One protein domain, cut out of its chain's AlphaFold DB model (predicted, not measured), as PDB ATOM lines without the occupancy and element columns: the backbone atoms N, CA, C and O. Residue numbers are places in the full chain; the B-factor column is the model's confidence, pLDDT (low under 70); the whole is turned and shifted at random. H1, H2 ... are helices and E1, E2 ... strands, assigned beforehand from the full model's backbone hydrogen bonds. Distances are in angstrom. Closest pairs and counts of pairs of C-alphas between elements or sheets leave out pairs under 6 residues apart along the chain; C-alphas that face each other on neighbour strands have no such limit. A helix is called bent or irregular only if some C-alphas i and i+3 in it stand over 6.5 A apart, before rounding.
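What this domain is: This is residues 24 to 190 of the 224 residues of an uncharacterized protein of Thermoplasmata archaeon (UniProt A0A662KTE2). A twisted five-stranded sheet has three helices over one face and a single helix over the other. On the three-helix face, H3 and H4 fold back on each other as a long helical hairpin, and H1 packs over E2 and E3; H2 covers part of the opposite face. The printed part has 167 residues, with four named helices and five named strands in the order H1 E1 E2 E3 H2 E4 E5 H3 H4, of mixed class. The mixed sheet runs E1 E2 E3 E4 E5, antiparallel from E1 to E3 and parallel from E3 to E5. The whole is compact, with a radius of gyration of the C-alphas of 15.9 A and spans of 48 by 35 by 27 A.

Where its parts are: H1, residues 24 to 40, begins at C-alpha 24 (-4.052, -23.715, 20.190); it has a kink of 40 degrees near residue 32 and is irregular, with C-alphas 35 and 38 7.3 A apart. E1 is residues 48 to 51. E2, residues 54 to 65, is 29.2 A long and bends by 84 degrees at residue 62. E3, residues 68 to 82, is 36.8 A long and bends by 90 degrees at residue 79. H2 is residues 84 to 96. E4, residues 107 to 119, is 29.0 A long and bends by 84 degrees at residue 116. E5 is residues 130 to 136. H3, residues 141 to 161, is 30.6 A long. H4, residues 166 to 189, is 35.1 A long and ends at C-alpha 189 (8.802, -21.223, 27.743).

How they stand to each other: E1, E2 and E3 form a meander, each strand the antiparallel neighbour of the one before, with N 49 and O 56 2.9 A apart and N 57 and O 74 2.9 A apart. E3, H2 and E4 form a strand-helix-strand unit, two parallel neighbour strands with a helix between, with a right-handed crossover; N 75 and O 111 are 2.8 A apart. E4 and E5 are parallel, with N 133 and O 112 2.8 A apart. H2 is on the face opposite to H1, H3 and H4, at a height over the sheet of 9.4 A. H3 and H4 touch, opposite ways at a shallow tilt of 25 degrees, their closest C-alphas being those of Ala 148 and Ala 179, 4.2 A apart. H1 and H4 only just touch, with 3 pairs of C-alphas within 8 A. In H3 and H4 every O i to N i+4 pair is within hydrogen-bond range; H2 has 7 of 9, and H1 5 of 13 beside 10 of 14 O i to N i+3 pairs.

The domain as a whole: The C-alphas farthest apart, those of Arg 120 and Gly 165, are 48.5 A apart. The printed part has no cut, and no link is long. Residues 97 to 98 and residue 164 have pLDDT under 70.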
ATOM      1  N   GLU A  24      -3.408 -25.006  20.465       88.88
ATOM      2  CA  GLU A  24      -4.052 -23.715  20.190       88.88
ATOM      3  C   GLU A  24      -3.065 -22.547  20.303       88.88
ATOM      4  O   GLU A  24      -2.960 -21.737  19.391       88.88
ATOM      5  N   LYS A  25      -2.253 -22.505  21.369       88.94
ATOM      6  CA  LYS A  25      -1.219 -21.468  21.522       88.94
ATOM      7  C   LYS A  25      -0.183 -21.503  20.404       88.94
ATOM      8  O   LYS A  25       0.327 -20.454  20.022       88.94
ATOM      9  N   LEU A  26       0.161 -22.692  19.909       91.06
ATOM     10  CA  LEU A  26       1.059 -22.805  18.767       91.06
ATOM     11  C   LEU A  26       0.385 -22.277  17.491       91.06
ATOM     12  O   LEU A  26       1.035 -21.568  16.728       91.06
ATOM     13  N   LEU A  27      -0.904 -22.554  17.278       91.38
ATOM     14  CA  LEU A  27      -1.652 -21.991  16.151       91.38
ATOM     15  C   LEU A  27      -1.710 -20.463  16.211       91.38
ATOM     16  O   LEU A  27      -1.474 -19.804  15.204       91.38
ATOM     17  N   ASP A  28      -1.953 -19.897  17.395       92.06
ATOM     18  CA  ASP A  28      -1.948 -18.448  17.624       92.06
ATOM     19  C   ASP A  28      -0.596 -17.820  17.259       92.06
ATOM     20  O   ASP A  28      -0.527 -16.701  16.739       92.06
ATOM     21  N   ASP A  29       0.500 -18.536  17.505       92.50
ATOM     22  CA  ASP A  29       1.836 -18.112  17.102       92.50
ATOM     23  C   ASP A  29       2.024 -18.141  15.571       92.50
ATOM     24  O   ASP A  29       2.626 -17.218  15.015       92.50
ATOM     25  N   PHE A  30       1.433 -19.123  14.881       93.81
ATOM     26  CA  PHE A  30       1.415 -19.222  13.414       93.81
ATOM     27  C   PHE A  30       0.405 -18.297  12.726       93.81
ATOM     28  O   PHE A  30       0.600 -17.956  11.558       93.81
ATOM     29  N   SER A  31      -0.602 -17.797  13.448       92.69
ATOM     30  CA  SER A  31      -1.596 -16.850  12.925       92.69
ATOM     31  C   SER A  31      -0.992 -15.557  12.370       92.69
ATOM     32  O   SER A  31      -1.656 -14.845  11.624       92.69
ATOM     33  N   PHE A  32       0.286 -15.286  12.667       92.75
ATOM     34  CA  PHE A  32       1.104 -14.282  11.984       92.75
ATOM     35  C   PHE A  32       0.942 -14.316  10.453       92.75
ATOM     36  O   PHE A  32       0.913 -13.261   9.823       92.75
ATOM     37  N   TRP A  33       0.811 -15.510   9.871       93.69
ATOM     38  CA  TRP A  33       0.728 -15.704   8.425       93.69
ATOM     39  C   TRP A  33      -0.674 -15.514   7.849       93.69
ATOM     40  O   TRP A  33      -0.798 -15.233   6.662       93.69
ATOM     41  N   PHE A  34      -1.737 -15.624   8.651       91.00
ATOM     42  CA  PHE A  34      -3.105 -15.652   8.113       91.00
ATOM     43  C   PHE A  34      -3.528 -14.323   7.474       91.00
ATOM     44  O   PHE A  34      -4.049 -14.357   6.361       91.00
ATOM     45  N   PRO A  35      -3.256 -13.146   8.078       90.44
ATOM     46  CA  PRO A  35      -3.549 -11.865   7.434       90.44
ATOM     47  C   PRO A  35      -2.712 -11.605   6.175       90.44
ATOM     48  O   PRO A  35      -3.091 -10.762   5.372       90.44
ATOM     49  N   LYS A  36      -1.583 -12.308   6.024       90.38
ATOM     50  CA  LYS A  36      -0.625 -12.163   4.919       90.38
ATOM     51  C   LYS A  36      -0.832 -13.190   3.809       90.38
ATOM     52  O   LYS A  36      -0.158 -13.121   2.792       90.38
ATOM     53  N   ALA A  37      -1.728 -14.162   3.993       88.19
ATOM     54  CA  ALA A  37      -1.912 -15.261   3.046       88.19
ATOM     55  C   ALA A  37      -2.188 -14.742   1.622       88.19
ATOM     56  O   ALA A  37      -1.571 -15.207   0.662       88.19
ATOM     57  N   GLY A  38      -3.031 -13.707   1.514       87.44
ATOM     58  CA  GLY A  38      -3.395 -13.088   0.239       87.44
ATOM     59  C   GLY A  38      -2.226 -12.415  -0.481       87.44
ATOM     60  O   GLY A  38      -2.175 -12.472  -1.706       87.44
ATOM     61  N   ASP A  39      -1.256 -11.865   0.259       89.56
ATOM     62  CA  ASP A  39      -0.050 -11.239  -0.311       89.56
ATOM     63  C   ASP A  39       0.811 -12.259  -1.080       89.56
ATOM     64  O   ASP A  39       1.611 -11.887  -1.937       89.56
ATOM     65  N   TYR A  40       0.625 -13.552  -0.797       88.00
ATOM     66  CA  TYR A  40       1.382 -14.654  -1.385       88.00
ATOM     67  C   TYR A  40       0.522 -15.612  -2.219       88.00
ATOM     68  O   TYR A  40       1.008 -16.673  -2.604       88.00
ATOM     69  N   GLY A  41      -0.728 -15.240  -2.520       87.00
ATOM     70  CA  GLY A  41      -1.610 -16.004  -3.407       87.00
ATOM     71  C   GLY A  41      -2.398 -17.137  -2.743       87.00
ATOM     72  O   GLY A  41      -2.873 -18.018  -3.451       87.00
ATOM     73  N   PHE A  42      -2.560 -17.112  -1.417       87.50
ATOM     74  CA  PHE A  42      -3.299 -18.128  -0.659       87.50
ATOM     75  C   PHE A  42      -4.450 -17.518   0.145       87.50
ATOM     76  O   PHE A  42      -4.417 -16.346   0.531       87.50
ATOM     77  N   THR A  43      -5.458 -18.320   0.470       86.56
ATOM     78  CA  THR A  43      -6.464 -17.952   1.471       86.56
ATOM     79  C   THR A  43      -6.037 -18.403   2.871       86.56
ATOM     80  O   THR A  43      -5.192 -19.278   3.049       86.56
ATOM     81  N   ALA A  44      -6.603 -17.795   3.917       83.44
ATOM     82  CA  ALA A  44      -6.246 -18.153   5.292       83.44
ATOM     83  C   ALA A  44      -6.610 -19.610   5.643       83.44
ATOM     84  O   ALA A  44      -5.885 -20.253   6.394       83.44
ATOM     85  N   ASP A  45      -7.706 -20.134   5.093       83.69
ATOM     86  CA  ASP A  45      -8.159 -21.522   5.253       83.69
ATOM     87  C   ASP A  45      -7.332 -22.534   4.443       83.69
ATOM     88  O   ASP A  45      -7.294 -23.706   4.800       83.69
ATOM     89  N   GLU A  46      -6.595 -22.096   3.420       84.50
ATOM     90  CA  GLU A  46      -5.586 -22.927   2.747       84.50
ATOM     91  C   GLU A  46      -4.295 -23.059   3.568       84.50
ATOM     92  O   GLU A  46      -3.513 -23.984   3.354       84.50
ATOM     93  N   MET A  47      -4.064 -22.153   4.525       85.31
ATOM     94  CA  MET A  47      -2.806 -22.046   5.269       85.31
ATOM     95  C   MET A  47      -2.772 -22.864   6.561       85.31
ATOM     96  O   MET A  47      -1.695 -23.017   7.148       85.31
ATOM     97  N   TYR A  48      -3.906 -23.383   7.040       89.50
ATOM     98  CA  TYR A  48      -3.935 -24.252   8.215       89.50
ATOM     99  C   TYR A  48      -5.165 -25.164   8.274       89.50
ATOM    100  O   TYR A  48      -6.219 -24.851   7.736       89.50
ATOM    101  N   ALA A  49      -5.045 -26.257   9.028       88.12
ATOM    102  CA  ALA A  49      -6.186 -26.983   9.580       88.12
ATOM    103  C   ALA A  49      -5.870 -27.487  10.985       88.12
ATOM    104  O   ALA A  49      -4.705 -27.641  11.365       88.12
ATOM    105  N   ALA A  50      -6.920 -27.747  11.755       88.31
ATOM    106  CA  ALA A  50      -6.816 -28.222  13.122       88.31
ATOM    107  C   ALA A  50      -7.832 -29.332  13.387       88.31
ATOM    108  O   ALA A  50      -8.979 -29.258  12.959       88.31
ATOM    109  N   GLU A  51      -7.386 -30.322  14.143       86.62
ATOM    110  CA  GLU A  51      -8.146 -31.455  14.659       86.62
ATOM    111  C   GLU A  51      -7.816 -31.618  16.145       86.62
ATOM    112  O   GLU A  51      -6.877 -30.997  16.652       86.62
ATOM    113  N   GLU A  52      -8.547 -32.474  16.862       85.00
ATOM    114  CA  GLU A  52      -8.439 -32.603  18.327       85.00
ATOM    115  C   GLU A  52      -6.987 -32.736  18.830       85.00
ATOM    116  O   GLU A  52      -6.601 -32.130  19.831       85.00
ATOM    117  N   ASN A  53      -6.163 -33.508  18.116       89.06
ATOM    118  CA  ASN A  53      -4.783 -33.802  18.503       89.06
ATOM    119  C   ASN A  53      -3.743 -33.330  17.484       89.06
ATOM    120  O   ASN A  53      -2.564 -33.671  17.622       89.06
ATOM    121  N   ALA A  54      -4.142 -32.567  16.467       91.44
ATOM    122  CA  ALA A  54      -3.247 -32.211  15.378       91.44
ATOM    123  C   ALA A  54      -3.494 -30.809  14.828       91.44
ATOM    124  O   ALA A  54      -4.623 -30.345  14.743       91.44
ATOM    125  N   ILE A  55      -2.414 -30.161  14.408       91.81
ATOM    126  CA  ILE A  55      -2.452 -28.929  13.628       91.81
ATOM    127  C   ILE A  55      -1.531 -29.092  12.434       91.81
ATOM    128  O   ILE A  55      -0.395 -29.554  12.566       91.81
ATOM    129  N   VAL A  56      -2.009 -28.626  11.291       91.94
ATOM    130  CA  VAL A  56      -1.214 -28.428  10.089       91.94
ATOM    131  C   VAL A  56      -1.207 -26.949   9.767       91.94
ATOM    132  O   VAL A  56      -2.241 -26.297   9.848       91.94
ATOM    133  N   THR A  57      -0.049 -26.409   9.415       93.38
ATOM    134  CA  THR A  57       0.079 -25.019   8.980       93.38
ATOM    135  C   THR A  57       1.178 -24.878   7.940       93.38
ATOM    136  O   THR A  57       2.156 -25.630   7.930       93.38
ATOM    137  N   LEU A  58       0.997 -23.932   7.033       93.31
ATOM    138  CA  LEU A  58       1.890 -23.641   5.928       93.31
ATOM    139  C   LEU A  58       2.445 -22.234   6.095       93.31
ATOM    140  O   LEU A  58       1.757 -21.334   6.574       93.31
ATOM    141  N   ILE A  59       3.691 -22.047   5.672       95.25
ATOM    142  CA  ILE A  59       4.278 -20.718   5.505       95.25
ATOM    143  C   ILE A  59       4.856 -20.609   4.090       95.25
ATOM    144  O   ILE A  59       5.440 -21.588   3.602       95.25
ATOM    145  N   PRO A  60       4.717 -19.456   3.421       94.75
ATOM    146  CA  PRO A  60       5.380 -19.216   2.150       94.75
ATOM    147  C   PRO A  60       6.892 -19.104   2.356       94.75
ATOM    148  O   PRO A  60       7.370 -18.618   3.381       94.75
ATOM    149  N   ILE A  61       7.657 -19.557   1.366       94.69
ATOM    150  CA  ILE A  61       9.107 -19.364   1.298       94.69
ATOM    151  C   ILE A  61       9.467 -18.673  -0.023       94.69
ATOM    152  O   ILE A  61       8.772 -18.876  -1.016       94.69
ATOM    153  N   PRO A  62      10.548 -17.876  -0.078       92.56
ATOM    154  CA  PRO A  62      10.942 -17.076  -1.240       92.56
ATOM    155  C   PRO A  62      11.526 -17.911  -2.396       92.56
ATOM    156  O   PRO A  62      12.476 -17.518  -3.057       92.56
ATOM    157  N   ILE A  63      10.957 -19.081  -2.667       90.00
ATOM    158  CA  ILE A  63      11.222 -19.879  -3.861       90.00
ATOM    159  C   ILE A  63       9.972 -19.777  -4.726       90.00
ATOM    160  O   ILE A  63       8.897 -20.153  -4.269       90.00
ATOM    161  N   VAL A  64      10.115 -19.290  -5.955       87.19
ATOM    162  CA  VAL A  64       9.004 -19.163  -6.905       87.19
ATOM    163  C   VAL A  64       9.194 -20.171  -8.030       87.19
ATOM    164  O   VAL A  64      10.270 -20.248  -8.622       87.19
ATOM    165  N   GLU A  65       8.156 -20.946  -8.313       86.06
ATOM    166  CA  GLU A  65       8.078 -21.855  -9.460       86.06
ATOM    167  C   GLU A  65       6.682 -21.725 -10.063       86.06
ATOM    168  O   GLU A  65       5.699 -21.727  -9.322       86.06
ATOM    169  N   ASP A  66       6.600 -21.580 -11.386       86.81
ATOM    170  CA  ASP A  66       5.338 -21.384 -12.109       86.81
ATOM    171  C   ASP A  66       4.469 -20.271 -11.499       86.81
ATOM    172  O   ASP A  66       3.289 -20.472 -11.226       86.81
ATOM    173  N   GLU A  67       5.082 -19.114 -11.215       85.31
ATOM    174  CA  GLU A  67       4.445 -17.924 -10.611       85.31
ATOM    175  C   GLU A  67       3.890 -18.124  -9.189       85.31
ATOM    176  O   GLU A  67       3.297 -17.211  -8.621       85.31
ATOM    177  N   ASN A  68       4.132 -19.280  -8.569       88.25
ATOM    178  CA  ASN A  68       3.656 -19.589  -7.229       88.25
ATOM    179  C   ASN A  68       4.807 -19.641  -6.225       88.25
ATOM    180  O   ASN A  68       5.851 -20.255  -6.476       88.25
ATOM    181  N   TYR A  69       4.584 -19.067  -5.043       91.75
ATOM    182  CA  TYR A  69       5.470 -19.282  -3.908       91.75
ATOM    183  C   TYR A  69       5.415 -20.745  -3.474       91.75
ATOM    184  O   TYR A  69       4.350 -21.337  -3.290       91.75
ATOM    185  N   LYS A  70       6.588 -21.339  -3.269       93.94
ATOM    186  CA  LYS A  70       6.688 -22.621  -2.588       93.94
ATOM    187  C   LYS A  70       6.342 -22.462  -1.116       93.94
ATOM    188  O   LYS A  70       6.484 -21.395  -0.518       93.94
ATOM    189  N   LEU A  71       5.932 -23.575  -0.526       94.50
ATOM    190  CA  LEU A  71       5.448 -23.656   0.838       94.50
ATOM    191  C   LEU A  71       6.344 -24.550   1.691       94.50
ATOM    192  O   LEU A  71       6.894 -25.561   1.234       94.50
ATOM    193  N   TRP A  72       6.433 -24.199   2.968       96.69
ATOM    194  CA  TRP A  72       6.965 -25.060   4.009       96.69
ATOM    195  C   TRP A  72       5.825 -25.505   4.923       96.69
ATOM    196  O   TRP A  72       5.217 -24.701   5.627       96.69
ATOM    197  N   LEU A  73       5.545 -26.807   4.899       94.75
ATOM    198  CA  LEU A  73       4.542 -27.464   5.727       94.75
ATOM    199  C   LEU A  73       5.100 -27.748   7.123       94.75
ATOM    200  O   LEU A  73       6.130 -28.416   7.272       94.75
ATOM    201  N   PHE A  74       4.370 -27.315   8.142       95.50
ATOM    202  CA  PHE A  74       4.587 -27.679   9.530       95.50
ATOM    203  C   PHE A  74       3.413 -28.504  10.038       95.50
ATOM    204  O   PHE A  74       2.254 -28.113   9.925       95.50
ATOM    205  N   TYR A  75       3.736 -29.649  10.621       93.69
ATOM    206  CA  TYR A  75       2.771 -30.548  11.225       93.69
ATOM    207  C   TYR A  75       3.070 -30.682  12.714       93.69
ATOM    208  O   TYR A  75       4.197 -31.000  13.095       93.69
ATOM    209  N   PHE A  76       2.054 -30.521  13.552       94.44
ATOM    210  CA  PHE A  76       2.133 -30.698  14.997       94.44
ATOM    211  C   PHE A  76       1.117 -31.740  15.438       94.44
ATOM    212  O   PHE A  76      -0.063 -31.621  15.139       94.44
ATOM    213  N   TYR A  77       1.569 -32.762  16.156       93.38
ATOM    214  CA  TYR A  77       0.706 -33.811  16.692       93.38
ATOM    215  C   TYR A  77       0.953 -33.981  18.177       93.38
ATOM    216  O   TYR A  77       2.103 -34.102  18.602       93.38
ATOM    217  N   LYS A  78      -0.112 -34.029  18.968       92.88
ATOM    218  CA  LYS A  78      -0.051 -34.285  20.403       92.88
ATOM    219  C   LYS A  78      -0.415 -35.738  20.682       92.88
ATOM    220  O   LYS A  78      -1.460 -36.225  20.277       92.88
ATOM    221  N   ALA A  79       0.450 -36.428  21.411       91.88
ATOM    222  CA  ALA A  79       0.253 -37.805  21.834       91.88
ATOM    223  C   ALA A  79       0.496 -37.934  23.340       91.88
ATOM    224  O   ALA A  79       1.384 -37.299  23.897       91.88
ATOM    225  N   GLU A  80      -0.218 -38.824  24.018       91.56
ATOM    226  CA  GLU A  80       0.120 -39.152  25.410       91.56
ATOM    227  C   GLU A  80       1.439 -39.947  25.470       91.56
ATOM    228  O   GLU A  80       2.331 -39.702  26.285       91.56
ATOM    229  N   ARG A  81       1.601 -40.912  24.557       92.75
ATOM    230  CA  ARG A  81       2.758 -41.808  24.521       92.75
ATOM    231  C   ARG A  81       3.207 -42.090  23.098       92.75
ATOM    232  O   ARG A  81       2.401 -42.461  22.254       92.75
ATOM    233  N   VAL A  82       4.520 -42.058  22.876       94.88
ATOM    234  CA  VAL A  82       5.134 -42.404  21.590       94.88
ATOM    235  C   VAL A  82       6.184 -43.502  21.759       94.88
ATOM    236  O   VAL A  82       7.040 -43.468  22.644       94.88
ATOM    237  N   THR A  83       6.102 -44.485  20.867       94.19
ATOM    238  CA  THR A  83       7.090 -45.549  20.623       94.19
ATOM    239  C   THR A  83       7.460 -45.528  19.135       94.19
ATOM    240  O   THR A  83       6.738 -44.894  18.362       94.19
ATOM    241  N   PRO A  84       8.510 -46.237  18.676       93.00
ATOM    242  CA  PRO A  84       8.825 -46.309  17.248       93.00
ATOM    243  C   PRO A  84       7.640 -46.747  16.377       93.00
ATOM    244  O   PRO A  84       7.400 -46.135  15.343       93.00
ATOM    245  N   ARG A  85       6.853 -47.739  16.819       92.50
ATOM    246  CA  ARG A  85       5.663 -48.207  16.089       92.50
ATOM    247  C   ARG A  85       4.554 -47.154  16.053       92.50
ATOM    248  O   ARG A  85       4.001 -46.902  14.994       92.50
ATOM    249  N   ILE A  86       4.256 -46.533  17.197       92.81
ATOM    250  CA  ILE A  86       3.225 -45.485  17.282       92.81
ATOM    251  C   ILE A  86       3.609 -44.286  16.408       92.81
ATOM    252  O   ILE A  86       2.756 -43.730  15.735       92.81
ATOM    253  N   LYS A  87       4.897 -43.923  16.358       92.88
ATOM    254  CA  LYS A  87       5.396 -42.861  15.478       92.88
ATOM    255  C   LYS A  87       5.062 -43.141  14.009       92.88
ATOM    256  O   LYS A  87       4.612 -42.235  13.326       92.88
ATOM    257  N   GLU A  88       5.271 -44.367  13.525       91.62
ATOM    258  CA  GLU A  88       4.917 -44.722  12.138       91.62
ATOM    259  C   GLU A  88       3.400 -44.695  11.899       91.62
ATOM    260  O   GLU A  88       2.971 -44.246  10.844       91.62
ATOM    261  N   MET A  89       2.592 -45.120  12.879       91.38
ATOM    262  CA  MET A  89       1.127 -45.043  12.777       91.38
ATOM    263  C   MET A  89       0.642 -43.596  12.677       91.38
ATOM    264  O   MET A  89      -0.080 -43.273  11.742       91.38
ATOM    265  N   ILE A  90       1.126 -42.718  13.563       90.69
ATOM    266  CA  ILE A  90       0.823 -41.283  13.516       90.69
ATOM    267  C   ILE A  90       1.193 -40.725  12.137       90.69
ATOM    268  O   ILE A  90       0.379 -40.078  11.498       90.69
ATOM    269  N   LEU A  91       2.403 -41.002  11.635       89.38
ATOM    270  CA  LEU A  91       2.840 -40.503  10.325       89.38
ATOM    271  C   LEU A  91       1.982 -41.004   9.152       89.38
ATOM    272  O   LEU A  91       1.929 -40.319   8.131       89.38
ATOM    273  N   ALA A  92       1.362 -42.180   9.268       86.56
ATOM    274  CA  ALA A  92       0.431 -42.687   8.268       86.56
ATOM    275  C   ALA A  92      -0.903 -41.927   8.321       86.56
ATOM    276  O   ALA A  92      -1.339 -41.434   7.288       86.56
ATOM    277  N   GLU A  93      -1.470 -41.755   9.520       83.56
ATOM    278  CA  GLU A  93      -2.719 -41.008   9.765       83.56
ATOM    279  C   GLU A  93      -2.604 -39.532   9.347       83.56
ATOM    280  O   GLU A  93      -3.551 -38.941   8.839       83.56
ATOM    281  N   MET A  94      -1.417 -38.935   9.497       78.81
ATOM    282  CA  MET A  94      -1.142 -37.552   9.083       78.81
ATOM    283  C   MET A  94      -1.406 -37.272   7.603       78.81
ATOM    284  O   MET A  94      -1.701 -36.130   7.260       78.81
ATOM    285  N   ASN A  95      -1.278 -38.268   6.722       70.44
ATOM    286  CA  ASN A  95      -1.522 -38.056   5.292       70.44
ATOM    287  C   ASN A  95      -3.014 -37.873   4.975       70.44
ATOM    288  O   ASN A  95      -3.332 -37.344   3.914       70.44
ATOM    289  N   ASP A  96      -3.901 -38.272   5.888       73.62
ATOM    290  CA  ASP A  96      -5.352 -38.243   5.692       73.62
ATOM    291  C   ASP A  96      -6.006 -36.989   6.307       73.62
ATOM    292  O   ASP A  96      -7.192 -36.743   6.103       73.62
ATOM    293  N   LEU A  97      -5.240 -36.189   7.062       68.69
ATOM    294  CA  LEU A  97      -5.748 -35.097   7.904       68.69
ATOM    295  C   LEU A  97      -5.972 -33.768   7.171       68.69
ATOM    296  O   LEU A  97      -6.764 -32.943   7.620       68.69
ATOM    297  N   LEU A  98      -5.298 -33.549   6.045       68.06
ATOM    298  CA  LEU A  98      -5.480 -32.360   5.218       68.06
ATOM    299  C   LEU A  98      -5.510 -32.792   3.756       68.06
ATOM    300  O   LEU A  98      -4.562 -33.427   3.289       68.06
ATOM    301  N   ASP A  99      -6.563 -32.420   3.021       73.31
ATOM    302  CA  ASP A  99      -6.585 -32.587   1.567       73.31
ATOM    303  C   ASP A  99      -5.611 -31.593   0.920       73.31
ATOM    304  O   ASP A  99      -5.966 -30.519   0.436       73.31
ATOM    305  N   LEU A 100      -4.338 -31.972   0.937       77.00
ATOM    306  CA  LEU A 100      -3.245 -31.230   0.331       77.00
ATOM    307  C   LEU A 100      -3.188 -31.422  -1.183       77.00
ATOM    308  O   LEU A 100      -2.275 -30.883  -1.804       77.00
ATOM    309  N   SER A 101      -4.106 -32.170  -1.807       79.44
ATOM    310  CA  SER A 101      -4.021 -32.498  -3.236       79.44
ATOM    311  C   SER A 101      -3.826 -31.250  -4.103       79.44
ATOM    312  O   SER A 101      -2.952 -31.242  -4.971       79.44
ATOM    313  N   LYS A 102      -4.542 -30.166  -3.781       81.38
ATOM    314  CA  LYS A 102      -4.500 -28.885  -4.499       81.38
ATOM    315  C   LYS A 102      -3.200 -28.101  -4.356       81.38
ATOM    316  O   LYS A 102      -2.892 -27.343  -5.257       81.38
ATOM    317  N   ILE A 103      -2.451 -28.258  -3.264       85.62
ATOM    318  CA  ILE A 103      -1.259 -27.433  -2.969       85.62
ATOM    319  C   ILE A 103       0.007 -28.264  -2.721       85.62
ATOM    320  O   ILE A 103       1.089 -27.725  -2.506       85.62
ATOM    321  N   SER A 104      -0.089 -29.594  -2.797       87.12
ATOM    322  CA  SER A 104       1.011 -30.537  -2.551       87.12
ATOM    323  C   SER A 104       2.213 -30.306  -3.467       87.12
ATOM    324  O   SER A 104       3.358 -30.446  -3.032       87.12
ATOM    325  N   TYR A 105       1.972 -29.886  -4.712       89.31
ATOM    326  CA  TYR A 105       3.017 -29.550  -5.683       89.31
ATOM    327  C   TYR A 105       3.811 -28.281  -5.306       89.31
ATOM    328  O   TYR A 105       4.937 -28.079  -5.773       89.31
ATOM    329  N   LEU A 106       3.262 -27.442  -4.423       92.69
ATOM    330  CA  LEU A 106       3.926 -26.258  -3.879       92.69
ATOM    331  C   LEU A 106       4.743 -26.569  -2.620       92.69
ATOM    332  O   LEU A 106       5.602 -25.774  -2.246       92.69
ATOM    333  N   ILE A 107       4.548 -27.724  -1.977       92.69
ATOM    334  CA  ILE A 107       5.264 -28.071  -0.743       92.69
ATOM    335  C   ILE A 107       6.717 -28.426  -1.061       92.69
ATOM    336  O   ILE A 107       7.036 -29.512  -1.555       92.69
ATOM    337  N   HIS A 108       7.629 -27.523  -0.714       93.50
ATOM    338  CA  HIS A 108       9.065 -27.733  -0.868       93.50
ATOM    339  C   HIS A 108       9.661 -28.513   0.306       93.50
ATOM    340  O   HIS A 108      10.541 -29.355   0.115       93.50
ATOM    341  N   LYS A 109       9.169 -28.264   1.524       94.12
ATOM    342  CA  LYS A 109       9.699 -28.862   2.752       94.12
ATOM    343  C   LYS A 109       8.589 -29.195   3.738       94.12
ATOM    344  O   LYS A 109       7.622 -28.456   3.863       94.12
ATOM    345  N   GLU A 110       8.774 -30.291   4.464       94.38
ATOM    346  CA  GLU A 110       7.882 -30.752   5.521       94.38
ATOM    347  C   GLU A 110       8.657 -30.884   6.836       94.38
ATOM    348  O   GLU A 110       9.717 -31.518   6.898       94.38
ATOM    349  N   THR A 111       8.101 -30.334   7.909       95.75
ATOM    350  CA  THR A 111       8.602 -30.508   9.270       95.75
ATOM    351  C   THR A 111       7.485 -31.036  10.156       95.75
ATOM    352  O   THR A 111       6.476 -30.371  10.354       95.75
ATOM    353  N   VAL A 112       7.684 -32.218  10.729       95.12
ATOM    354  CA  VAL A 112       6.729 -32.871  11.622       95.12
ATOM    355  C   VAL A 112       7.255 -32.849  13.049       95.12
ATOM    356  O   VAL A 112       8.366 -33.309  13.318       95.12
ATOM    357  N   PHE A 113       6.428 -32.379  13.971       95.31
ATOM    358  CA  PHE A 113       6.647 -32.412  15.406       95.31
ATOM    359  C   PHE A 113       5.594 -33.296  16.067       95.31
ATOM    360  O   PHE A 113       4.407 -32.987  16.058       95.31
ATOM    361  N   ILE A 114       6.037 -34.388  16.681       94.44
ATOM    362  CA  ILE A 114       5.206 -35.228  17.541       94.44
ATOM    363  C   ILE A 114       5.569 -34.901  18.985       94.44
ATOM    364  O   ILE A 114       6.686 -35.163  19.436       94.44
ATOM    365  N   LEU A 115       4.623 -34.321  19.708       93.81
ATOM    366  CA  LEU A 115       4.762 -33.890  21.088       93.81
ATOM    367  C   LEU A 115       4.139 -34.924  22.007       93.81
ATOM    368  O   LEU A 115       2.963 -35.244  21.866       93.81
ATOM    369  N   ALA A 116       4.940 -35.459  22.926       93.12
ATOM    370  CA  ALA A 116       4.546 -36.602  23.735       93.12
ATOM    371  C   ALA A 116       4.800 -36.403  25.226       93.12
ATOM    372  O   ALA A 116       5.894 -35.991  25.610       93.12
ATOM    373  N   ASP A 117       3.863 -36.786  26.091       90.31
ATOM    374  CA  ASP A 117       4.136 -36.804  27.537       90.31
ATOM    375  C   ASP A 117       5.173 -37.886  27.879       90.31
ATOM    376  O   ASP A 117       6.092 -37.683  28.682       90.31
ATOM    377  N   VAL A 118       5.069 -39.041  27.211       91.00
ATOM    378  CA  VAL A 118       5.944 -40.198  27.415       91.00
ATOM    379  C   VAL A 118       6.573 -40.656  26.100       91.00
ATOM    380  O   VAL A 118       5.889 -41.147  25.206       91.00
ATOM    381  N   VAL A 119       7.904 -40.612  26.011       91.62
ATOM    382  CA  VAL A 119       8.668 -41.199  24.897       91.62
ATOM    383  C   VAL A 119       9.357 -42.473  25.379       91.62
ATOM    384  O   VAL A 119      10.083 -42.450  26.372       91.62
ATOM    385  N   ARG A 120       9.124 -43.602  24.698       91.12
ATOM    386  CA  ARG A 120       9.747 -44.896  25.022       91.12
ATOM    387  C   ARG A 120      10.509 -45.466  23.835       91.12
ATOM    388  O   ARG A 120      10.005 -45.503  22.715       91.12
ATOM    389  N   GLY A 121      11.684 -46.014  24.132       87.25
ATOM    390  CA  GLY A 121      12.596 -46.547  23.128       87.25
ATOM    391  C   GLY A 121      13.386 -45.447  22.421       87.25
ATOM    392  O   GLY A 121      13.103 -44.257  22.549       87.25
ATOM    393  N   ARG A 122      14.414 -45.856  21.676       87.19
ATOM    394  CA  ARG A 122      15.215 -44.934  20.872       87.19
ATOM    395  C   ARG A 122      14.448 -44.593  19.598       87.19
ATOM    396  O   ARG A 122      14.170 -45.479  18.794       87.19
ATOM    397  N   ILE A 123      14.140 -43.314  19.410       86.88
ATOM    398  CA  ILE A 123      13.545 -42.793  18.180       86.88
ATOM    399  C   ILE A 123      14.569 -41.874  17.529       86.88
ATOM    400  O   ILE A 123      14.884 -40.810  18.056       86.88
ATOM    401  N   THR A 124      15.123 -42.310  16.403       81.25
ATOM    402  CA  THR A 124      16.073 -41.498  15.643       81.25
ATOM    403  C   THR A 124      15.304 -40.428  14.864       81.25
ATOM    404  O   THR A 124      14.325 -40.774  14.192       81.25
ATOM    405  N   PRO A 125      15.723 -39.153  14.928       77.50
ATOM    406  CA  PRO A 125      15.169 -38.117  14.069       77.50
ATOM    407  C   PRO A 125      15.352 -38.474  12.592       77.50
ATOM    408  O   PRO A 125      16.374 -39.046  12.205       77.50
ATOM    409  N   LYS A 126      14.373 -38.114  11.764       84.88
ATOM    410  CA  LYS A 126      14.494 -38.182  10.302       84.88
ATOM    411  C   LYS A 126      14.776 -36.777   9.790       84.88
ATOM    412  O   LYS A 126      14.098 -35.846  10.216       84.88
ATOM    413  N   PHE A 127      15.740 -36.632   8.888       83.69
ATOM    414  CA  PHE A 127      16.087 -35.360   8.254       83.69
ATOM    415  C   PHE A 127      16.053 -35.512   6.732       83.69
ATOM    416  O   PHE A 127      16.326 -36.592   6.209       83.69
ATOM    417  N   GLY A 128      15.710 -34.437   6.026       83.88
ATOM    418  CA  GLY A 128      15.592 -34.400   4.567       83.88
ATOM    419  C   GLY A 128      14.445 -33.487   4.145       83.88
ATOM    420  O   GLY A 128      14.079 -32.582   4.896       83.88
ATOM    421  N   ARG A 129      13.835 -33.764   2.980       84.44
ATOM    422  CA  ARG A 129      12.620 -33.056   2.524       84.44
ATOM    423  C   ARG A 129      11.509 -33.107   3.576       84.44
ATOM    424  O   ARG A 129      10.869 -32.096   3.825       84.44
ATOM    425  N   LYS A 130      11.359 -34.264   4.232       91.44
ATOM    426  CA  LYS A 130      10.504 -34.468   5.405       91.44
ATOM    427  C   LYS A 130      11.357 -34.714   6.640       91.44
ATOM    428  O   LYS A 130      11.994 -35.764   6.759       91.44
ATOM    429  N   SER A 131      11.359 -33.744   7.548       94.12
ATOM    430  CA  SER A 131      12.031 -33.837   8.842       94.12
ATOM    431  C   SER A 131      11.031 -34.212   9.933       94.12
ATOM    432  O   SER A 131       9.933 -33.669   9.960       94.12
ATOM    433  N   VAL A 132      11.380 -35.151  10.816       94.75
ATOM    434  CA  VAL A 132      10.479 -35.652  11.868       94.75
ATOM    435  C   VAL A 132      11.168 -35.595  13.223       94.75
ATOM    436  O   VAL A 132      12.214 -36.217  13.429       94.75
ATOM    437  N   TYR A 133      10.528 -34.895  14.154       94.81
ATOM    438  CA  TYR A 133      10.970 -34.689  15.524       94.81
ATOM    439  C   TYR A 133       9.955 -35.297  16.488       94.81
ATOM    440  O   TYR A 133       8.757 -35.054  16.373       94.81
ATOM    441  N   VAL A 134      10.438 -36.061  17.469       94.81
ATOM    442  CA  VAL A 134       9.636 -36.482  18.623       94.81
ATOM    443  C   VAL A 134      10.169 -35.749  19.842       94.81
ATOM    444  O   VAL A 134      11.334 -35.914  20.204       94.81
ATOM    445  N   ILE A 135       9.334 -34.913  20.450       92.94
ATOM    446  CA  ILE A 135       9.717 -34.008  21.533       92.94
ATOM    447  C   ILE A 135       8.863 -34.333  22.753       92.94
ATOM    448  O   ILE A 135       7.641 -34.429  22.667       92.94
ATOM    449  N   LYS A 136       9.504 -34.517  23.908       91.31
ATOM    450  CA  LYS A 136       8.765 -34.696  25.158       91.31
ATOM    451  C   LYS A 136       8.107 -33.369  25.553       91.31
ATOM    452  O   LYS A 136       8.752 -32.331  25.424       91.31
ATOM    453  N   ALA A 137       6.878 -33.397  26.064       86.88
ATOM    454  CA  ALA A 137       6.090 -32.206  26.395       86.88
ATOM    455  C   ALA A 137       6.831 -31.204  27.304       86.88
ATOM    456  O   ALA A 137       6.751 -30.000  27.078       86.88
ATOM    457  N   ASP A 138       7.644 -31.687  28.252       85.75
ATOM    458  CA  ASP A 138       8.479 -30.844  29.132       85.75
ATOM    459  C   ASP A 138       9.510 -29.982  28.370       85.75
ATOM    460  O   ASP A 138      10.024 -28.999  28.899       85.75
ATOM    461  N   TYR A 139       9.822 -30.343  27.124       90.62
ATOM    462  CA  TYR A 139      10.741 -29.630  26.240       90.62
ATOM    463  C   TYR A 139      10.021 -28.994  25.054       90.62
ATOM    464  O   TYR A 139      10.645 -28.754  24.023       90.62
ATOM    465  N   ALA A 140       8.722 -28.707  25.154       89.44
ATOM    466  CA  ALA A 140       7.972 -28.174  24.022       89.44
ATOM    467  C   ALA A 140       8.498 -26.820  23.503       89.44
ATOM    468  O   ALA A 140       8.346 -26.523  22.321       89.44
ATOM    469  N   TYR A 141       9.226 -26.050  24.324       92.00
ATOM    470  CA  TYR A 141       9.970 -24.865  23.873       92.00
ATOM    471  C   TYR A 141      10.952 -25.170  22.719       92.00
ATOM    472  O   TYR A 141      11.252 -24.295  21.910       92.00
ATOM    473  N   LYS A 142      11.431 -26.420  22.602       94.69
ATOM    474  CA  LYS A 142      12.303 -26.871  21.507       94.69
ATOM    475  C   LYS A 142      11.630 -26.798  20.146       94.69
ATOM    476  O   LYS A 142      12.340 -26.628  19.164       94.69
ATOM    477  N   VAL A 143      10.303 -26.917  20.078       95.00
ATOM    478  CA  VAL A 143       9.555 -26.742  18.825       95.00
ATOM    479  C   VAL A 143       9.861 -25.366  18.245       95.00
ATOM    480  O   VAL A 143      10.358 -25.256  17.128       95.00
ATOM    481  N   TYR A 144       9.667 -24.335  19.065       96.12
ATOM    482  CA  TYR A 144       9.912 -22.949  18.703       96.12
ATOM    483  C   TYR A 144      11.386 -22.678  18.365       96.12
ATOM    484  O   TYR A 144      11.663 -22.075  17.333       96.12
ATOM    485  N   GLU A 145      12.343 -23.186  19.159       96.50
ATOM    486  CA  GLU A 145      13.779 -23.032  18.847       96.50
ATOM    487  C   GLU A 145      14.167 -23.669  17.507       96.50
ATOM    488  O   GLU A 145      14.999 -23.129  16.778       96.50
ATOM    489  N   ILE A 146      13.621 -24.852  17.206       96.25
ATOM    490  CA  ILE A 146      13.921 -25.563  15.963       96.25
ATOM    491  C   ILE A 146      13.351 -24.784  14.780       96.25
ATOM    492  O   ILE A 146      14.066 -24.602  13.799       96.25
ATOM    493  N   ILE A 147      12.106 -24.307  14.876       96.94
ATOM    494  CA  ILE A 147      11.476 -23.506  13.819       96.94
ATOM    495  C   ILE A 147      12.272 -22.219  13.589       96.94
ATOM    496  O   ILE A 147      12.682 -21.978  12.457       96.94
ATOM    497  N   ALA A 148      12.560 -21.451  14.646       97.88
ATOM    498  CA  ALA A 148      13.304 -20.196  14.554       97.88
ATOM    499  C   ALA A 148      14.640 -20.379  13.822       97.88
ATOM    500  O   ALA A 148      14.875 -19.758  12.789       97.88
ATOM    501  N   LYS A 149      15.470 -21.322  14.288       97.19
ATOM    502  CA  LYS A 149      16.779 -21.608  13.680       97.19
ATOM    503  C   LYS A 149      16.673 -22.096  12.243       97.19
ATOM    504  O   LYS A 149      17.535 -21.793  11.422       97.19
ATOM    505  N   ALA A 150      15.661 -22.906  11.946       95.75
ATOM    506  CA  ALA A 150      15.489 -23.463  10.616       95.75
ATOM    507  C   ALA A 150      15.037 -22.390   9.612       95.75
ATOM    508  O   ALA A 150      15.511 -22.408   8.477       95.75
ATOM    509  N   VAL A 151      14.170 -21.462  10.028       96.81
ATOM    510  CA  VAL A 151      13.738 -20.318   9.214       96.81
ATOM    511  C   VAL A 151      14.879 -19.314   9.044       96.81
ATOM    512  O   VAL A 151      15.203 -18.969   7.914       96.81
ATOM    513  N   GLU A 152      15.560 -18.922  10.124       96.94
ATOM    514  CA  GLU A 152      16.703 -18.000  10.075       96.94
ATOM    515  C   GLU A 152      17.827 -18.540   9.176       96.94
ATOM    516  O   GLU A 152      18.316 -17.850   8.282       96.94
ATOM    517  N   GLY A 153      18.198 -19.812   9.357       95.25
ATOM    518  CA  GLY A 153      19.206 -20.465   8.527       95.25
ATOM    519  C   GLY A 153      18.797 -20.547   7.055       95.25
ATOM    520  O   GLY A 153      19.643 -20.373   6.177       95.25
ATOM    521  N   PHE A 154      17.507 -20.772   6.781       93.94
ATOM    522  CA  PHE A 154      16.973 -20.740   5.423       93.94
ATOM    523  C   PHE A 154      17.082 -19.335   4.817       93.94
ATOM    524  O   PHE A 154      17.652 -19.204   3.739       93.94
ATOM    525  N   VAL A 155      16.592 -18.294   5.500       94.81
ATOM    526  CA  VAL A 155      16.601 -16.917   4.975       94.81
ATOM    527  C   VAL A 155      18.027 -16.435   4.746       94.81
ATOM    528  O   VAL A 155      18.330 -15.912   3.676       94.81
ATOM    529  N   LYS A 156      18.930 -16.675   5.699       93.25
ATOM    530  CA  LYS A 156      20.347 -16.332   5.552       93.25
ATOM    531  C   LYS A 156      20.963 -17.000   4.323       93.25
ATOM    532  O   LYS A 156      21.571 -16.327   3.495       93.25
ATOM    533  N   SER A 157      20.779 -18.316   4.190       89.62
ATOM    534  CA  SER A 157      21.297 -19.063   3.043       89.62
ATOM    535  C   SER A 157      20.680 -18.578   1.738       89.62
ATOM    536  O   SER A 157      21.399 -18.447   0.753       89.62
ATOM    537  N   PHE A 158      19.381 -18.284   1.727       89.56
ATOM    538  CA  PHE A 158      18.714 -17.718   0.570       89.56
ATOM    539  C   PHE A 158      19.397 -16.406   0.184       89.56
ATOM    540  O   PHE A 158      20.035 -16.394  -0.868       89.56
ATOM    541  N   ARG A 159      19.408 -15.408   1.092       88.81
ATOM    542  CA  ARG A 159      20.017 -14.068   0.938       88.81
ATOM    543  C   ARG A 159      21.422 -14.107   0.331       88.81
ATOM    544  O   ARG A 159      21.709 -13.318  -0.566       88.81
ATOM    545  N   GLU A 160      22.267 -15.034   0.774       88.12
ATOM    546  CA  GLU A 160      23.650 -15.187   0.301       88.12
ATOM    547  C   GLU A 160      23.776 -15.753  -1.127       88.12
ATOM    548  O   GLU A 160      24.761 -15.465  -1.807       88.12
ATOM    549  N   ASN A 161      22.816 -16.562  -1.592       83.25
ATOM    550  CA  ASN A 161      22.978 -17.392  -2.793       83.25
ATOM    551  C   ASN A 161      22.081 -17.000  -3.981       83.25
ATOM    552  O   ASN A 161      22.285 -17.508  -5.083       83.25
ATOM    553  N   VAL A 162      21.104 -16.108  -3.795       79.38
ATOM    554  CA  VAL A 162      20.133 -15.715  -4.836       79.38
ATOM    555  C   VAL A 162      20.163 -14.186  -5.054       79.38
ATOM    556  O   VAL A 162      20.564 -13.431  -4.175       79.38
ATOM    557  N   LYS A 163      19.820 -13.693  -6.257       72.50
ATOM    558  CA  LYS A 163      19.677 -12.248  -6.566       72.50
ATOM    559  C   LYS A 163      18.183 -11.907  -6.710       72.50
ATOM    560  O   LYS A 163      17.484 -12.654  -7.387       72.50
ATOM    561  N   TYR A 164      17.703 -10.820  -6.091       69.12
ATOM    562  CA  TYR A 164      16.265 -10.603  -5.806       69.12
ATOM    563  C   TYR A 164      15.582  -9.493  -6.610       69.12
ATOM    564  O   TYR A 164      16.231  -8.534  -7.021       69.12
ATOM    565  N   GLY A 165      14.252  -9.607  -6.722       70.69
ATOM    566  CA  GLY A 165      13.318  -8.476  -6.802       70.69
ATOM    567  C   GLY A 165      12.702  -8.169  -5.425       70.69
ATOM    568  O   GLY A 165      12.794  -8.999  -4.515       70.69
ATOM    569  N   ASP A 166      12.090  -6.992  -5.271       73.62
ATOM    570  CA  ASP A 166      11.663  -6.437  -3.971       73.62
ATOM    571  C   ASP A 166      10.680  -7.338  -3.192       73.62
ATOM    572  O   ASP A 166      10.797  -7.468  -1.973       73.62
ATOM    573  N   ASP A 167       9.788  -8.055  -3.879       76.50
ATOM    574  CA  ASP A 167       8.784  -8.923  -3.240       76.50
ATOM    575  C   ASP A 167       9.407 -10.126  -2.506       76.50
ATOM    576  O   ASP A 167       8.940 -10.547  -1.443       76.50
ATOM    577  N   LEU A 168      10.507 -10.678  -3.032       86.56
ATOM    578  CA  LEU A 168      11.227 -11.777  -2.376       86.56
ATOM    579  C   LEU A 168      11.963 -11.300  -1.124       86.56
ATOM    580  O   LEU A 168      12.117 -12.070  -0.174       86.56
ATOM    581  N   LEU A 169      12.403 -10.039  -1.109       87.75
ATOM    582  CA  LEU A 169      13.019  -9.427   0.066       87.75
ATOM    583  C   LEU A 169      11.977  -9.175   1.154       87.75
ATOM    584  O   LEU A 169      12.235  -9.509   2.307       87.75
ATOM    585  N   ALA A 170      10.787  -8.695   0.787       90.12
ATOM    586  CA  ALA A 170       9.695  -8.496   1.736       90.12
ATOM    587  C   ALA A 170       9.299  -9.807   2.443       90.12
ATOM    588  O   ALA A 170       9.138  -9.833   3.664       90.12
ATOM    589  N   LEU A 171       9.222 -10.922   1.704       93.19
ATOM    590  CA  LEU A 171       8.972 -12.238   2.302       93.19
ATOM    591  C   LEU A 171      10.126 -12.706   3.209       93.19
ATOM    592  O   LEU A 171       9.877 -13.305   4.255       93.19
ATOM    593  N   CYS A 172      11.385 -12.424   2.855       94.00
ATOM    594  CA  CYS A 172      12.516 -12.700   3.751       94.00
ATOM    595  C   CYS A 172      12.390 -11.939   5.078       94.00
ATOM    596  O   CYS A 172      12.590 -12.536   6.134       94.00
ATOM    597  N   ASP A 173      12.020 -10.658   5.031       94.38
ATOM    598  CA  ASP A 173      11.848  -9.827   6.227       94.38
ATOM    599  C   ASP A 173      10.708 -10.353   7.121       94.38
ATOM    600  O   ASP A 173      10.806 -10.350   8.350       94.38
ATOM    601  N   ASP A 174       9.613 -10.828   6.523       95.94
ATOM    602  CA  ASP A 174       8.508 -11.432   7.268       95.94
ATOM    603  C   ASP A 174       8.886 -12.783   7.891       95.94
ATOM    604  O   ASP A 174       8.514 -13.057   9.037       95.94
ATOM    605  N   LEU A 175       9.680 -13.600   7.194       97.00
ATOM    606  CA  LEU A 175      10.243 -14.837   7.742       97.00
ATOM    607  C   LEU A 175      11.198 -14.566   8.914       97.00
ATOM    608  O   LEU A 175      11.161 -15.295   9.905       97.00
ATOM    609  N   GLU A 176      12.020 -13.518   8.838       96.94
ATOM    610  CA  GLU A 176      12.907 -13.095   9.931       96.94
ATOM    611  C   GLU A 176      12.101 -12.664  11.165       96.94
ATOM    612  O   GLU A 176      12.319 -13.197  12.254       96.94
ATOM    613  N   LYS A 177      11.083 -11.809  10.997       97.38
ATOM    614  CA  LYS A 177      10.167 -11.429  12.094       97.38
ATOM    615  C   LYS A 177       9.463 -12.641  12.702       97.38
ATOM    616  O   LYS A 177       9.286 -12.722  13.921       97.38
ATOM    617  N   PHE A 178       9.045 -13.590  11.866       97.38
ATOM    618  CA  PHE A 178       8.445 -14.833  12.336       97.38
ATOM    619  C   PHE A 178       9.443 -15.657  13.161       97.38
ATOM    620  O   PHE A 178       9.102 -16.110  14.257       97.38
ATOM    621  N   ALA A 179      10.684 -15.804  12.692       97.62
ATOM    622  CA  ALA A 179      11.741 -16.504  13.416       97.62
ATOM    623  C   ALA A 179      12.049 -15.845  14.770       97.62
ATOM    624  O   ALA A 179      12.132 -16.545  15.780       97.62
ATOM    625  N   GLU A 180      12.132 -14.513  14.825       97.56
ATOM    626  CA  GLU A 180      12.300 -13.753  16.071       97.56
ATOM    627  C   GLU A 180      11.150 -14.004  17.054       97.56
ATOM    628  O   GLU A 180      11.381 -14.245  18.244       97.56
ATOM    629  N   ARG A 181       9.901 -14.013  16.566       96.56
ATOM    630  CA  ARG A 181       8.721 -14.320  17.385       96.56
ATOM    631  C   ARG A 181       8.791 -15.737  17.955       96.56
ATOM    632  O   ARG A 181       8.547 -15.918  19.150       96.56
ATOM    633  N   MET A 182       9.150 -16.727  17.135       97.06
ATOM    634  CA  MET A 182       9.348 -18.103  17.598       97.06
ATOM    635  C   MET A 182      10.463 -18.171  18.648       97.06
ATOM    636  O   MET A 182      10.281 -18.783  19.698       97.06
ATOM    637  N   GLN A 183      11.595 -17.505  18.419       97.06
ATOM    638  CA  GLN A 183      12.717 -17.507  19.357       97.06
ATOM    639  C   GLN A 183      12.324 -16.896  20.707       97.06
ATOM    640  O   GLN A 183      12.536 -17.521  21.747       97.06
ATOM    641  N   LYS A 184      11.657 -15.737  20.700       94.81
ATOM    642  CA  LYS A 184      11.124 -15.110  21.915       94.81
ATOM    643  C   LYS A 184      10.195 -16.059  22.671       94.81
ATOM    644  O   LYS A 184      10.318 -16.211  23.884       94.81
ATOM    645  N   ARG A 185       9.300 -16.743  21.955       92.88
ATOM    646  CA  ARG A 185       8.383 -17.713  22.557       92.88
ATOM    647  C   ARG A 185       9.115 -18.902  23.169       92.88
ATOM    648  O   ARG A 185       8.751 -19.360  24.251       92.88
ATOM    649  N   ALA A 186      10.163 -19.383  22.511       93.06
ATOM    650  CA  ALA A 186      11.022 -20.416  23.065       93.06
ATOM    651  C   ALA A 186      11.655 -19.963  24.385       93.06
ATOM    652  O   ALA A 186      11.664 -20.727  25.345       93.06
ATOM    653  N   ASP A 187      12.154 -18.729  24.444       91.81
ATOM    654  CA  ASP A 187      12.815 -18.180  25.628       91.81
ATOM    655  C   ASP A 187      11.848 -17.947  26.798       91.81
ATOM    656  O   ASP A 187      12.202 -18.231  27.939       91.81
ATOM    657  N   GLU A 188      10.604 -17.543  26.525       90.50
ATOM    658  CA  GLU A 188       9.533 -17.446  27.532       90.50
ATOM    659  C   GLU A 188       9.156 -18.806  28.142       90.50
ATOM    660  O   GLU A 188       8.792 -18.889  29.316       90.50
ATOM    661  N   LEU A 189       9.200 -19.871  27.337       87.44
ATOM    662  CA  LEU A 189       8.802 -21.223  27.743       87.44
ATOM    663  C   LEU A 189       9.963 -22.046  28.306       87.44
ATOM    664  O   LEU A 189       9.730 -23.098  28.910       87.44
ATOM    665  N   LYS A 190      11.210 -21.611  28.092       87.44
ATOM    666  CA  LYS A 190      12.374 -22.265  28.682       87.44
ATOM    667  C   LYS A 190      12.236 -22.219  30.199       87.44
ATOM    668  O   LYS A 190      12.014 -21.145  30.758       87.44
TER     669      LYS A 190